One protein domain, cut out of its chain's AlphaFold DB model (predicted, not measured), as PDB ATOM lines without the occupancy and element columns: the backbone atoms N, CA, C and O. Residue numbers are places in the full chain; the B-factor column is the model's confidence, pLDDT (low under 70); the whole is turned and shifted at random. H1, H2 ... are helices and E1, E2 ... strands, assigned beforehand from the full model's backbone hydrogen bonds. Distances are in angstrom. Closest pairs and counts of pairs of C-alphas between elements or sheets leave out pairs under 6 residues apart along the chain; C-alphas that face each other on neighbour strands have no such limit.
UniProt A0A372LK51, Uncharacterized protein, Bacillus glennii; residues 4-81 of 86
ATOM      1  N   ASP A   4     254.437 363.658 267.832       91.69
ATOM      2  CA  ASP A   4     254.362 365.088 267.488       91.69
ATOM      3  C   ASP A   4     253.396 365.385 266.329       91.69
ATOM      4  O   ASP A   4     252.719 366.413 266.307       91.69
ATOM      5  N   GLN A   5     253.323 364.492 265.337       91.94
ATOM      6  CA  GLN A   5     252.380 364.629 264.226       91.94
ATOM      7  C   GLN A   5     250.932 364.430 264.689       91.94
ATOM      8  O   GLN A   5     250.037 365.125 264.207       91.94
ATOM      9  N   ILE A   6     250.705 363.498 265.617       94.25
ATOM     10  CA  ILE A   6     249.387 363.260 266.209       94.25
ATOM     11  C   ILE A   6     248.976 364.469 267.056       94.25
ATOM     12  O   ILE A   6     247.844 364.930 266.929       94.25
ATOM     13  N   GLU A   7     249.885 365.027 267.858       94.81
ATOM     14  CA  GLU A   7     249.620 366.216 268.678       94.81
ATOM     15  C   GLU A   7     249.179 367.409 267.817       94.81
ATOM     16  O   GLU A   7     248.096 367.953 268.037       94.81
ATOM     17  N   LYS A   8     249.928 367.736 266.753       93.44
ATOM     18  CA  LYS A   8     249.555 368.815 265.815       93.44
ATOM     19  C   LYS A   8     248.197 368.589 265.151       93.44
ATOM     20  O   LYS A   8     247.425 369.526 264.964       93.44
ATOM     21  N   MET A   9     247.890 367.346 264.783       93.75
ATOM     22  CA  MET A   9     246.597 367.006 264.192       93.75
ATOM     23  C   MET A   9     245.452 367.201 265.199       93.75
ATOM     24  O   MET A   9     244.393 367.698 264.824       93.75
ATOM     25  N   LEU A  10     245.650 366.847 266.472       93.94
ATOM     26  CA  LEU A  10     244.649 367.040 267.526       93.94
ATOM     27  C   LEU A  10     244.371 368.525 267.793       93.94
ATOM     28  O   LEU A  10     243.211 368.903 267.958       93.94
ATOM     29  N   GLU A  11     245.404 369.367 267.778       92.56
ATOM     30  CA  GLU A  11     245.256 370.825 267.888       92.56
ATOM     31  C   GLU A  11     244.396 371.388 266.747       92.56
ATOM     32  O   GLU A  11     243.443 372.134 266.986       92.56
ATOM     33  N   GLN A  12     244.664 370.965 265.506       91.00
ATOM     34  CA  GLN A  12     243.852 371.343 264.344       91.00
ATOM     35  C   GLN A  12     242.410 370.844 264.462       91.00
ATOM     36  O   GLN A  12     241.471 371.555 264.107       91.00
ATOM     37  N   LEU A  13     242.215 369.638 264.993       91.12
ATOM     38  CA  LEU A  13     240.891 369.053 265.168       91.12
ATOM     39  C   LEU A  13     240.016 369.890 266.115       91.12
ATOM     40  O   LEU A  13     238.822 370.049 265.872       91.12
ATOM     41  N   CYS A  14     240.612 370.456 267.168       88.50
ATOM     42  CA  CYS A  14     239.910 371.352 268.084       88.50
ATOM     43  C   CYS A  14     239.739 372.777 267.549       88.50
ATOM     44  O   CYS A  14     238.764 373.435 267.915       88.50
ATOM     45  N   TYR A  15     240.617 373.251 266.661       86.12
ATOM     46  CA  TYR A  15     240.406 374.526 265.965       86.12
ATOM     47  C   TYR A  15     239.091 374.522 265.166       86.12
ATOM     48  O   TYR A  15     238.357 375.504 265.165       86.12
ATOM     49  N   PHE A  16     238.742 373.380 264.568       81.88
ATOM     50  CA  PHE A  16     237.498 373.183 263.820       81.88
ATOM     51  C   PHE A  16     236.391 372.490 264.636       81.88
ATOM     52  O   PHE A  16     235.534 371.802 264.074       81.88
ATOM     53  N   LYS A  17     236.383 372.641 265.966       76.88
ATOM     54  CA  LYS A  17     235.417 371.951 266.840       76.88
ATOM     55  C   LYS A  17     233.949 372.231 266.488       76.88
ATOM     56  O   LYS A  17     233.121 371.334 266.613       76.88
ATOM     57  N   ASP A  18     233.633 373.430 265.995       78.69
ATOM     58  CA  ASP A  18     232.251 373.863 265.734       78.69
ATOM     59  C   ASP A  18     231.610 373.134 264.543       78.69
ATOM     60  O   ASP A  18     230.388 373.066 264.437       78.69
ATOM     61  N   VAL A  19     232.428 372.545 263.664       81.75
ATOM     62  CA  VAL A  19     231.960 371.762 262.509       81.75
ATOM     63  C   VAL A  19     232.008 370.248 262.754       81.75
ATOM     64  O   VAL A  19     231.693 369.472 261.856       81.75
ATOM     65  N   GLY A  20     232.373 369.807 263.966       77.50
ATOM     66  CA  GLY A  20     232.275 368.403 264.374       77.50
ATOM     67  C   GLY A  20     233.189 367.446 263.601       77.50
ATOM     68  O   GLY A  20     232.775 366.331 263.267       77.50
ATOM     69  N   ILE A  21     234.428 367.856 263.298       88.81
ATOM     70  CA  ILE A  21     235.371 367.016 262.542       88.81
ATOM     71  C   ILE A  21     235.682 365.724 263.302       88.81
ATOM     72  O   ILE A  21     236.118 365.736 264.454       88.81
ATOM     73  N   THR A  22     235.521 364.602 262.602       93.00
ATOM     74  CA  THR A  22     235.983 363.284 263.043       93.00
ATOM     75  C   THR A  22     237.196 362.870 262.233       93.00
ATOM     76  O   THR A  22     237.126 362.795 261.007       93.00
ATOM     77  N   HIS A  23     238.295 362.549 262.911       94.00
ATOM     78  CA  HIS A  23     239.451 361.930 262.271       94.00
ATOM     79  C   HIS A  23     239.485 360.436 262.577       94.00
ATOM     80  O   HIS A  23     239.302 360.027 263.721       94.00
ATOM     81  N   THR A  24     239.727 359.616 261.554       94.56
ATOM     82  CA  THR A  24     239.803 358.157 261.692       94.56
ATOM     83  C   THR A  24     241.217 357.690 261.402       94.56
ATOM     84  O   THR A  24     241.723 357.867 260.296       94.56
ATOM     85  N   PHE A  25     241.835 357.045 262.386       92.69
ATOM     86  CA  PHE A  25     243.134 356.410 262.232       92.69
ATOM     87  C   PHE A  25     242.939 355.003 261.687       92.69
ATOM     88  O   PHE A  25     242.225 354.186 262.275       92.69
ATOM     89  N   SER A  26     243.587 354.730 260.559       90.69
ATOM     90  CA  SER A  26     243.518 353.444 259.875       90.69
ATOM     91  C   SER A  26     244.907 352.858 259.689       90.69
ATOM     92  O   SER A  26     245.876 353.581 259.467       90.69
ATOM     93  N   GLN A  27     244.986 351.536 259.727       86.62
ATOM     94  CA  GLN A  27     246.189 350.771 259.435       86.62
ATOM     95  C   GLN A  27     245.817 349.645 258.488       86.62
ATOM     96  O   GLN A  27     244.812 348.969 258.690       86.62
ATOM     97  N   ASN A  28     246.590 349.468 257.417       86.00
ATOM     98  CA  ASN A  28     246.291 348.479 256.374       86.00
ATOM     99  C   ASN A  28     244.840 348.585 255.861       86.00
ATOM    100  O   ASN A  28     244.164 347.579 255.671       86.00
ATOM    101  N   GLN A  29     244.353 349.823 255.686       85.12
ATOM    102  CA  GLN A  29     242.978 350.158 255.273       85.12
ATOM    103  C   GLN A  29     241.873 349.739 256.261       85.12
ATOM    104  O   GLN A  29     240.693 349.952 255.990       85.12
ATOM    105  N   LYS A  30     242.233 349.199 257.431       88.56
ATOM    106  CA  LYS A  30     241.300 348.888 258.512       88.56
ATOM    107  C   LYS A  30     241.279 350.032 259.526       88.56
ATOM    108  O   LYS A  30     242.341 350.436 260.006       88.56
ATOM    109  N   PRO A  31     240.103 350.579 259.856       91.88
ATOM    110  CA  PRO A  31     240.006 351.656 260.825       91.88
ATOM    111  C   PRO A  31     240.191 351.095 262.244       91.88
ATOM    112  O   PRO A  31     239.478 350.186 262.663       91.88
ATOM    113  N   ILE A  32     241.151 351.645 262.987       93.31
ATOM    114  CA  ILE A  32     241.490 351.214 264.353       93.31
ATOM    115  C   ILE A  32     240.670 352.006 265.370       93.31
ATOM    116  O   ILE A  32     240.051 351.457 266.288       93.31
ATOM    117  N   LEU A  33     240.689 353.328 265.222       95.19
ATOM    118  CA  LEU A  33     240.027 354.251 266.129       95.19
ATOM    119  C   LEU A  33     239.619 355.525 265.403       95.19
ATOM    120  O   LEU A  33     240.174 355.887 264.366       95.19
ATOM    121  N   SER A  34     238.666 356.229 265.993       95.50
ATOM    122  CA  SER A  34     238.291 357.581 265.587       95.50
ATOM    123  C   SER A  34     238.414 358.530 266.766       95.50
ATOM    124  O   SER A  34     238.218 358.127 267.915       95.50
ATOM    125  N   VAL A  35     238.755 359.780 266.481       96.06
ATOM    126  CA  VAL A  35     238.851 360.852 267.466       96.06
ATOM    127  C   VAL A  35     238.013 362.041 267.020       96.06
ATOM    128  O   VAL A  35     238.003 362.410 265.843       96.06
ATOM    129  N   ILE A  36     237.316 362.631 267.983       94.81
ATOM    130  CA  ILE A  36     236.619 363.910 267.846       94.81
ATOM    131  C   ILE A  36     237.051 364.841 268.974       94.81
ATOM    132  O   ILE A  36     237.293 364.387 270.097       94.81
ATOM    133  N   CYS A  37     237.110 366.140 268.686       94.56
ATOM    134  CA  CYS A  37     237.210 367.161 269.719       94.56
ATOM    135  C   CYS A  37     235.792 367.477 270.193       94.56
ATOM    136  O   CYS A  37     234.891 367.693 269.385       94.56
ATOM    137  N   ILE A  38     235.585 367.457 271.502       92.25
ATOM    138  CA  ILE A  38     234.314 367.767 272.145       92.25
ATOM    139  C   ILE A  38     234.508 368.913 273.123       92.25
ATOM    140  O   ILE A  38     235.584 369.105 273.689       92.25
ATOM    141  N   THR A  39     233.433 369.657 273.342       90.38
ATOM    142  CA  THR A  39     233.365 370.631 274.426       90.38
ATOM    143  C   THR A  39     232.655 369.973 275.604       90.38
ATOM    144  O   THR A  39     231.570 369.416 275.439       90.38
ATOM    145  N   LEU A  40     233.288 369.995 276.772       87.94
ATOM    146  CA  LEU A  40     232.676 369.627 278.039       87.94
ATOM    147  C   LEU A  40     232.242 370.915 278.732       87.94
ATOM    148  O   LEU A  40     233.077 371.763 279.043       87.94
ATOM    149  N   ASP A  41     230.940 371.045 278.944       88.44
ATOM    150  CA  ASP A  41     230.334 372.117 279.727       88.44
ATOM    151  C   ASP A  41     229.804 371.502 281.023       88.44
ATOM    152  O   ASP A  41     228.935 370.625 280.997       88.44
ATOM    153  N   ASN A  42     230.382 371.905 282.152       81.75
ATOM    154  CA  ASN A  42     229.973 371.444 283.475       81.75
ATOM    155  C   ASN A  42     229.394 372.575 284.340       81.75
ATOM    156  O   ASN A  42     229.443 372.475 285.563       81.75
ATOM    157  N   GLN A  43     228.850 373.634 283.722       77.06
ATOM    158  CA  GLN A  43     228.289 374.832 284.374       77.06
ATOM    159  C   GLN A  43     229.309 375.715 285.119       77.06
ATOM    160  O   GLN A  43     228.992 376.853 285.458       77.06
ATOM    161  N   ILE A  44     230.522 375.211 285.366       82.56
ATOM    162  CA  ILE A  44     231.608 375.903 286.071       82.56
ATOM    163  C   ILE A  44     232.693 376.328 285.073       82.56
ATOM    164  O   ILE A  44     233.247 377.419 285.190       82.56
ATOM    165  N   GLU A  45     232.979 375.494 284.073       81.81
ATOM    166  CA  GLU A  45     234.003 375.737 283.064       81.81
ATOM    167  C   GLU A  45     233.639 375.070 281.729       81.81
ATOM    168  O   GLU A  45     233.073 373.975 281.681       81.81
ATOM    169  N   ILE A  46     234.009 375.730 280.630       84.00
ATOM    170  CA  ILE A  46     233.943 375.168 279.283       84.00
ATOM    171  C   ILE A  46     235.345 374.684 278.918       84.00
ATOM    172  O   ILE A  46     236.236 375.491 278.658       84.00
ATOM    173  N   THR A  47     235.536 373.367 278.867       88.88
ATOM    174  CA  THR A  47     236.834 372.755 278.543       88.88
ATOM    175  C   THR A  47     236.769 371.947 277.254       88.88
ATOM    176  O   THR A  47     235.737 371.380 276.891       88.88
ATOM    177  N   GLN A  48     237.883 371.904 276.528       90.25
ATOM    178  CA  GLN A  48     238.023 371.029 275.368       90.25
ATOM    179  C   GLN A  48     238.526 369.661 275.820       90.25
ATOM    180  O   GLN A  48     239.444 369.559 276.631       90.25
ATOM    181  N   ALA A  49     237.940 368.609 275.265       93.94
ATOM    182  CA  ALA A  49     238.370 367.240 275.487       93.94
ATOM    183  C   ALA A  49     238.335 366.454 274.177       93.94
ATOM    184  O   ALA A  49     237.714 366.850 273.193       93.94
ATOM    185  N   PHE A  50     238.980 365.298 274.175       95.50
ATOM    186  CA  PHE A  50     239.027 364.398 273.037       95.50
ATOM    187  C   PHE A  50     238.279 363.127 273.372       95.50
ATOM    188  O   PHE A  50     238.567 362.470 274.372       95.50
ATOM    189  N   ARG A  51     237.332 362.752 272.519       95.25
ATOM    190  CA  ARG A  51     236.667 361.457 272.608       95.25
ATOM    191  C   ARG A  51     237.286 360.526 271.582       95.25
ATOM    192  O   ARG A  51     237.164 360.763 270.384       95.25
ATOM    193  N   ILE A  52     237.915 359.461 272.066       96.38
ATOM    194  CA  ILE A  52     238.443 358.379 271.242       96.38
ATOM    195  C   ILE A  52     237.454 357.220 271.271       96.38
ATOM    196  O   ILE A  52     237.130 356.711 272.343       96.38
ATOM    197  N   ARG A  53     237.013 356.768 270.098       95.81
ATOM    198  CA  ARG A  53     236.259 355.524 269.925       95.81
ATOM    199  C   ARG A  53     237.169 354.472 269.300       95.81
ATOM    200  O   ARG A  53     237.569 354.613 268.147       95.81
ATOM    201  N   TYR A  54     237.449 353.413 270.051       93.44
ATOM    202  CA  TYR A  54     238.172 352.232 269.589       93.44
ATOM    203  C   TYR A  54     237.194 351.304 268.877       93.44
ATOM    204  O   TYR A  54     236.214 350.858 269.479       93.44
ATOM    205  N   ILE A  55     237.437 351.034 267.598       91.44
ATOM    206  CA  ILE A  55     236.445 350.398 266.726       91.44
ATOM    207  C   ILE A  55     236.304 348.915 267.061       91.44
ATOM    208  O   ILE A  55     235.198 348.466 267.347       91.44
ATOM    209  N   GLU A  56     237.413 348.179 267.128       85.94
ATOM    210  CA  GLU A  56     237.386 346.738 267.418       85.94
ATOM    211  C   GLU A  56     236.870 346.428 268.824       85.94
ATOM    212  O   GLU A  56     236.060 345.527 269.023       85.94
ATOM    213  N   ARG A  57     237.308 347.215 269.813       87.00
ATOM    214  CA  ARG A  57     236.933 347.016 271.220       87.00
ATOM    215  C   ARG A  57     235.546 347.565 271.549       87.00
ATOM    216  O   ARG A  57     235.086 347.371 272.666       87.00
ATOM    217  N   GLN A  58     234.930 348.314 270.632       89.06
ATOM    218  CA  GLN A  58     233.679 349.054 270.842       89.06
ATOM    219  C   GLN A  58     233.681 349.927 272.112       89.06
ATOM    220  O   GLN A  58     232.637 350.222 272.687       89.06
ATOM    221  N   THR A  59     234.862 350.367 272.554       93.38
ATOM    222  CA  THR A  59     235.017 351.196 273.751       93.38
ATOM    223  C   THR A  59     235.228 352.648 273.368       93.38
ATOM    224  O   THR A  59     235.805 352.969 272.327       93.38
ATOM    225  N   THR A  60     234.764 353.545 274.231       95.12
ATOM    226  CA  THR A  60     234.977 354.983 274.090       95.12
ATOM    227  C   THR A  60     235.681 355.507 275.330       95.12
ATOM    228  O   THR A  60     235.312 355.152 276.446       95.12
ATOM    229  N   LYS A  61     236.698 356.345 275.137       95.75
ATOM    230  CA  LYS A  61     237.442 357.009 276.210       95.75
ATOM    231  C   LYS A  61     237.480 358.512 275.969       95.75
ATOM    232  O   LYS A  61     237.456 358.955 274.821       95.75
ATOM    233  N   ILE A  62     237.530 359.281 277.052       95.44
ATOM    234  CA  ILE A  62     237.630 360.740 277.018       95.44
ATOM    235  C   ILE A  62     238.959 361.149 277.646       95.44
ATOM    236  O   ILE A  62     239.326 360.647 278.706       95.44
ATOM    237  N   TYR A  63     239.659 362.062 276.983       95.31
ATOM    238  CA  TYR A  63     240.955 362.590 277.392       95.31
ATOM    239  C   TYR A  63     240.886 364.114 277.456       95.31
ATOM    240  O   TYR A  63     240.376 364.752 276.540       95.31
ATOM    241  N   GLY A  64     241.392 364.706 278.537       92.75
ATOM    242  CA  GLY A  64     241.284 366.150 278.780       92.75
ATOM    243  C   GLY A  64     242.397 367.001 278.165       92.75
ATOM    244  O   GLY A  64     242.401 368.210 278.349       92.75
ATOM    245  N   ASN A  65     243.385 366.404 277.494       92.75
ATOM    246  CA  ASN A  65     244.488 367.162 276.897       92.75
ATOM    247  C   ASN A  65     245.094 366.451 275.681       92.75
ATOM    248  O   ASN A  65     245.005 365.228 275.544       92.75
ATOM    249  N   VAL A  66     245.756 367.236 274.829       94.44
ATOM    250  CA  VAL A  66     246.398 366.783 273.585       94.44
ATOM    251  C   VAL A  66     247.423 365.678 273.849       94.44
ATOM    252  O   VAL A  66     247.370 364.634 273.208       94.44
ATOM    253  N   LYS A  67     248.298 365.856 274.845       94.38
ATOM    254  CA  LYS A  67     249.415 364.940 275.123       94.38
ATOM    255  C   LYS A  67     248.956 363.520 275.478       94.38
ATOM    256  O   LYS A  67     249.409 362.547 274.883       94.38
ATOM    257  N   SER A  68     248.027 363.391 276.426       94.56
ATOM    258  CA  SER A  68     247.468 362.091 276.836       94.56
ATOM    259  C   SER A  68     246.672 361.423 275.714       94.56
ATOM    260  O   SER A  68     246.736 360.205 275.553       94.56
ATOM    261  N   THR A  69     245.978 362.220 274.900       95.62
ATOM    262  CA  THR A  69     245.250 361.739 273.722       95.62
ATOM    263  C   THR A  69     246.214 361.200 272.667       95.62
ATOM    264  O   THR A  69     246.014 360.101 272.156       95.62
ATOM    265  N   ALA A  70     247.286 361.938 272.366       95.69
ATOM    266  CA  ALA A  70     248.289 361.539 271.388       95.69
ATOM    267  C   ALA A  70     249.017 360.259 271.804       95.69
ATOM    268  O   ALA A  70     249.178 359.360 270.978       95.69
ATOM    269  N   LEU A  71     249.375 360.140 273.086       94.38
ATOM    270  CA  LEU A  71     249.947 358.917 273.644       94.38
ATOM    271  C   LEU A  71     249.000 357.723 273.450       94.38
ATOM    272  O   LEU A  71     249.404 356.708 272.889       94.38
ATOM    273  N   ALA A  72     247.723 357.869 273.818       93.75
ATOM    274  CA  ALA A  72     246.732 356.800 273.688       93.75
ATOM    275  C   ALA A  72     246.484 356.371 272.230       93.75
ATOM    276  O   ALA A  72     246.228 355.194 271.964       93.75
ATOM    277  N   ILE A  73     246.544 357.309 271.280       94.12
ATOM    278  CA  ILE A  73     246.451 357.015 269.844       94.12
ATOM    279  C   ILE A  73     247.704 356.271 269.378       94.12
ATOM    280  O   ILE A  73     247.592 355.257 268.690       94.12
ATOM    281  N   ASN A  74     248.889 356.749 269.759       93.25
ATOM    282  CA  ASN A  74     250.155 356.153 269.352       93.25
ATOM    283  C   ASN A  74     250.298 354.713 269.872       93.25
ATOM    284  O   ASN A  74     250.654 353.815 269.108       93.25
ATOM    285  N   GLU A  75     249.939 354.475 271.135       90.88
ATOM    286  CA  GLU A  75     249.877 353.136 271.733       90.88
ATOM    287  C   GLU A  75     248.904 352.236 270.970       90.88
ATOM    288  O   GLU A  75     249.256 351.125 270.590       90.88
ATOM    289  N   ALA A  76     247.699 352.722 270.665       89.94
ATOM    290  CA  ALA A  76     246.698 351.926 269.964       89.94
ATOM    291  C   ALA A  76     247.107 351.556 268.530       89.94
ATOM    292  O   ALA A  76     246.806 350.455 268.075       89.94
ATOM    293  N   ILE A  77     247.797 352.451 267.822       88.19
ATOM    294  CA  ILE A  77     248.346 352.167 266.490       88.19
ATOM    295  C   ILE A  77     249.507 351.169 266.587       88.19
ATOM    296  O   ILE A  77     249.629 350.291 265.733       88.19
ATOM    297  N   SER A  78     250.334 351.282 267.628       86.19
ATOM    298  CA  SER A  78     251.499 350.418 267.840       86.19
ATOM    299  C   SER A  78     251.102 349.006 268.270       86.19
ATOM    300  O   SER A  78     251.578 348.037 267.693       86.19
ATOM    301  N   SER A  79     250.160 348.859 269.203       79.06
ATOM    302  CA  SER A  79     249.670 347.546 269.642       79.06
ATOM    303  C   SER A  79     248.928 346.776 268.545       79.06
ATOM    304  O   SER A  79     248.884 345.552 268.599       79.06
ATOM    305  N   ASN A  80     248.358 347.459 267.543       66.69
ATOM    306  CA  ASN A  80     247.777 346.796 266.368       66.69
ATOM    307  C   ASN A  80     248.829 346.317 265.349       66.69
ATOM    308  O   ASN A  80     248.528 345.444 264.536       66.69
ATOM    309  N   LEU A  81     250.065 346.839 265.393       57.84
ATOM    310  CA  LEU A  81     251.160 346.308 264.570       57.84
ATOM    311  C   LEU A  81     251.578 344.917 265.045       57.84
ATOM    312  O   LEU A  81     251.822 344.048 264.216       57.84
TER     313      LEU A  81
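What this domain is: This is residues 4 to 81 of the 86 residues of an uncharacterized protein of Bacillus glennii (UniProt A0A372LK51). The domain is one strongly twisted sheet of four strands with two helices over one face and no named helix over the other face. H2 runs along the strands over E2 and E3, while H1 crosses E2 slantwise and touches H2 with its residues 6 to 11; at one end of the long hairpin of E2 and E3, residues 41 to 46 stick out. The printed part has 78 residues, with two named helices and four named strands in the order H1 E1 E2 E3 E4 H2. The sheet's order is E1 - E2 - E3 - E4, all antiparallel, and the class is mixed, helices and strands. The whole is compact, with a radius of gyration of the C-alphas of 12.5 A, yet elongated, spanning 41 by 24 by 22 A.

How they stand to each other: H1, residues 4 to 15, is on the sheet that is formed by E1, residues 22 to 27, E2, residues 30 to 41, E3, residues 46 to 54, and E4, residues 59 to 63. Its height over the sheet is 9.1 A, and it lies over E2, slantwise to the strands at 45 degrees on the local plane. The closest C-alphas of H1 and E2 are those of Cys 14 and Cys 37, 5.2 A apart. The four strands make a meander, each strand the antiparallel neighbour of the one before. E1 and E2 form a hairpin, with N 25 and O 33 within hydrogen-bond range at 2.8 A and N 35 and O 23 at 2.8 A; their directions stand at 154 degrees. E2 and E3 form a hairpin at 160 degrees, with N 38 and O 49 at 2.8 A and N 51 and O 36 at 2.9 A. E3 and E4 form a hairpin at 150 degrees, with N 52 and O 61 at 2.8 A and N 63 and O 50 at 2.9 A. E1 and E4 are the edge strands and are apart. H2, residues 66 to 81, is on the same face of the sheet as H1, two layers in which the helices lie on one face. Its height over the sheet is 8.7 A, and it lies over E2 and E3, along the strands, at 3 degrees to E3 on the local plane. The closest C-alphas of H2 and E3 are those of Phe 50 and Thr 69, 6.8 A apart. H1 touches H2 with residues 6 to 11 alone, the closest C-alphas being those of Ile 6 and Ala 70, 5.6 A apart. The two helices run opposite ways at a steep tilt of 54 degrees. In H1 and H2 every O i to N i+4 pair is within hydrogen-bond range.

Where its parts are: H1 begins at Asp 4, C-alpha at (254.362, 365.088, 267.488), and is 16.9 A long from first to last C-alpha. E1, from Thr 22 to Gln 27, measures 16.5 A. E2, the longest strand with 12 residues, measures 33.3 A from Lys 30 to Asp 41, where the C-alpha is at (230.334, 372.117, 279.727). E3 measures 25.3 A from Ile 46 to Tyr 54, and E4 13.4 A from Thr 59 to Tyr 63. H2, the longest helix with 16 residues, measures 22.9 A from Val 66 to Leu 81, C-alpha at (251.160, 346.308, 264.570).

The domain as a whole: The two C-alphas farthest apart are those of Asn 28 and Ile 44, at 43.0 A. Ile 44 lies within residues 41 to 46, which stand free, and of which 41 belongs to E2 and 46 to E3. The printed part has no cut and no long link: the link from H1 to E1, 6 residues, is short, and the other links are tight. The mean pLDDT of the printed part is 89.7; residues 80 to 81, which belong to H2, are under 70.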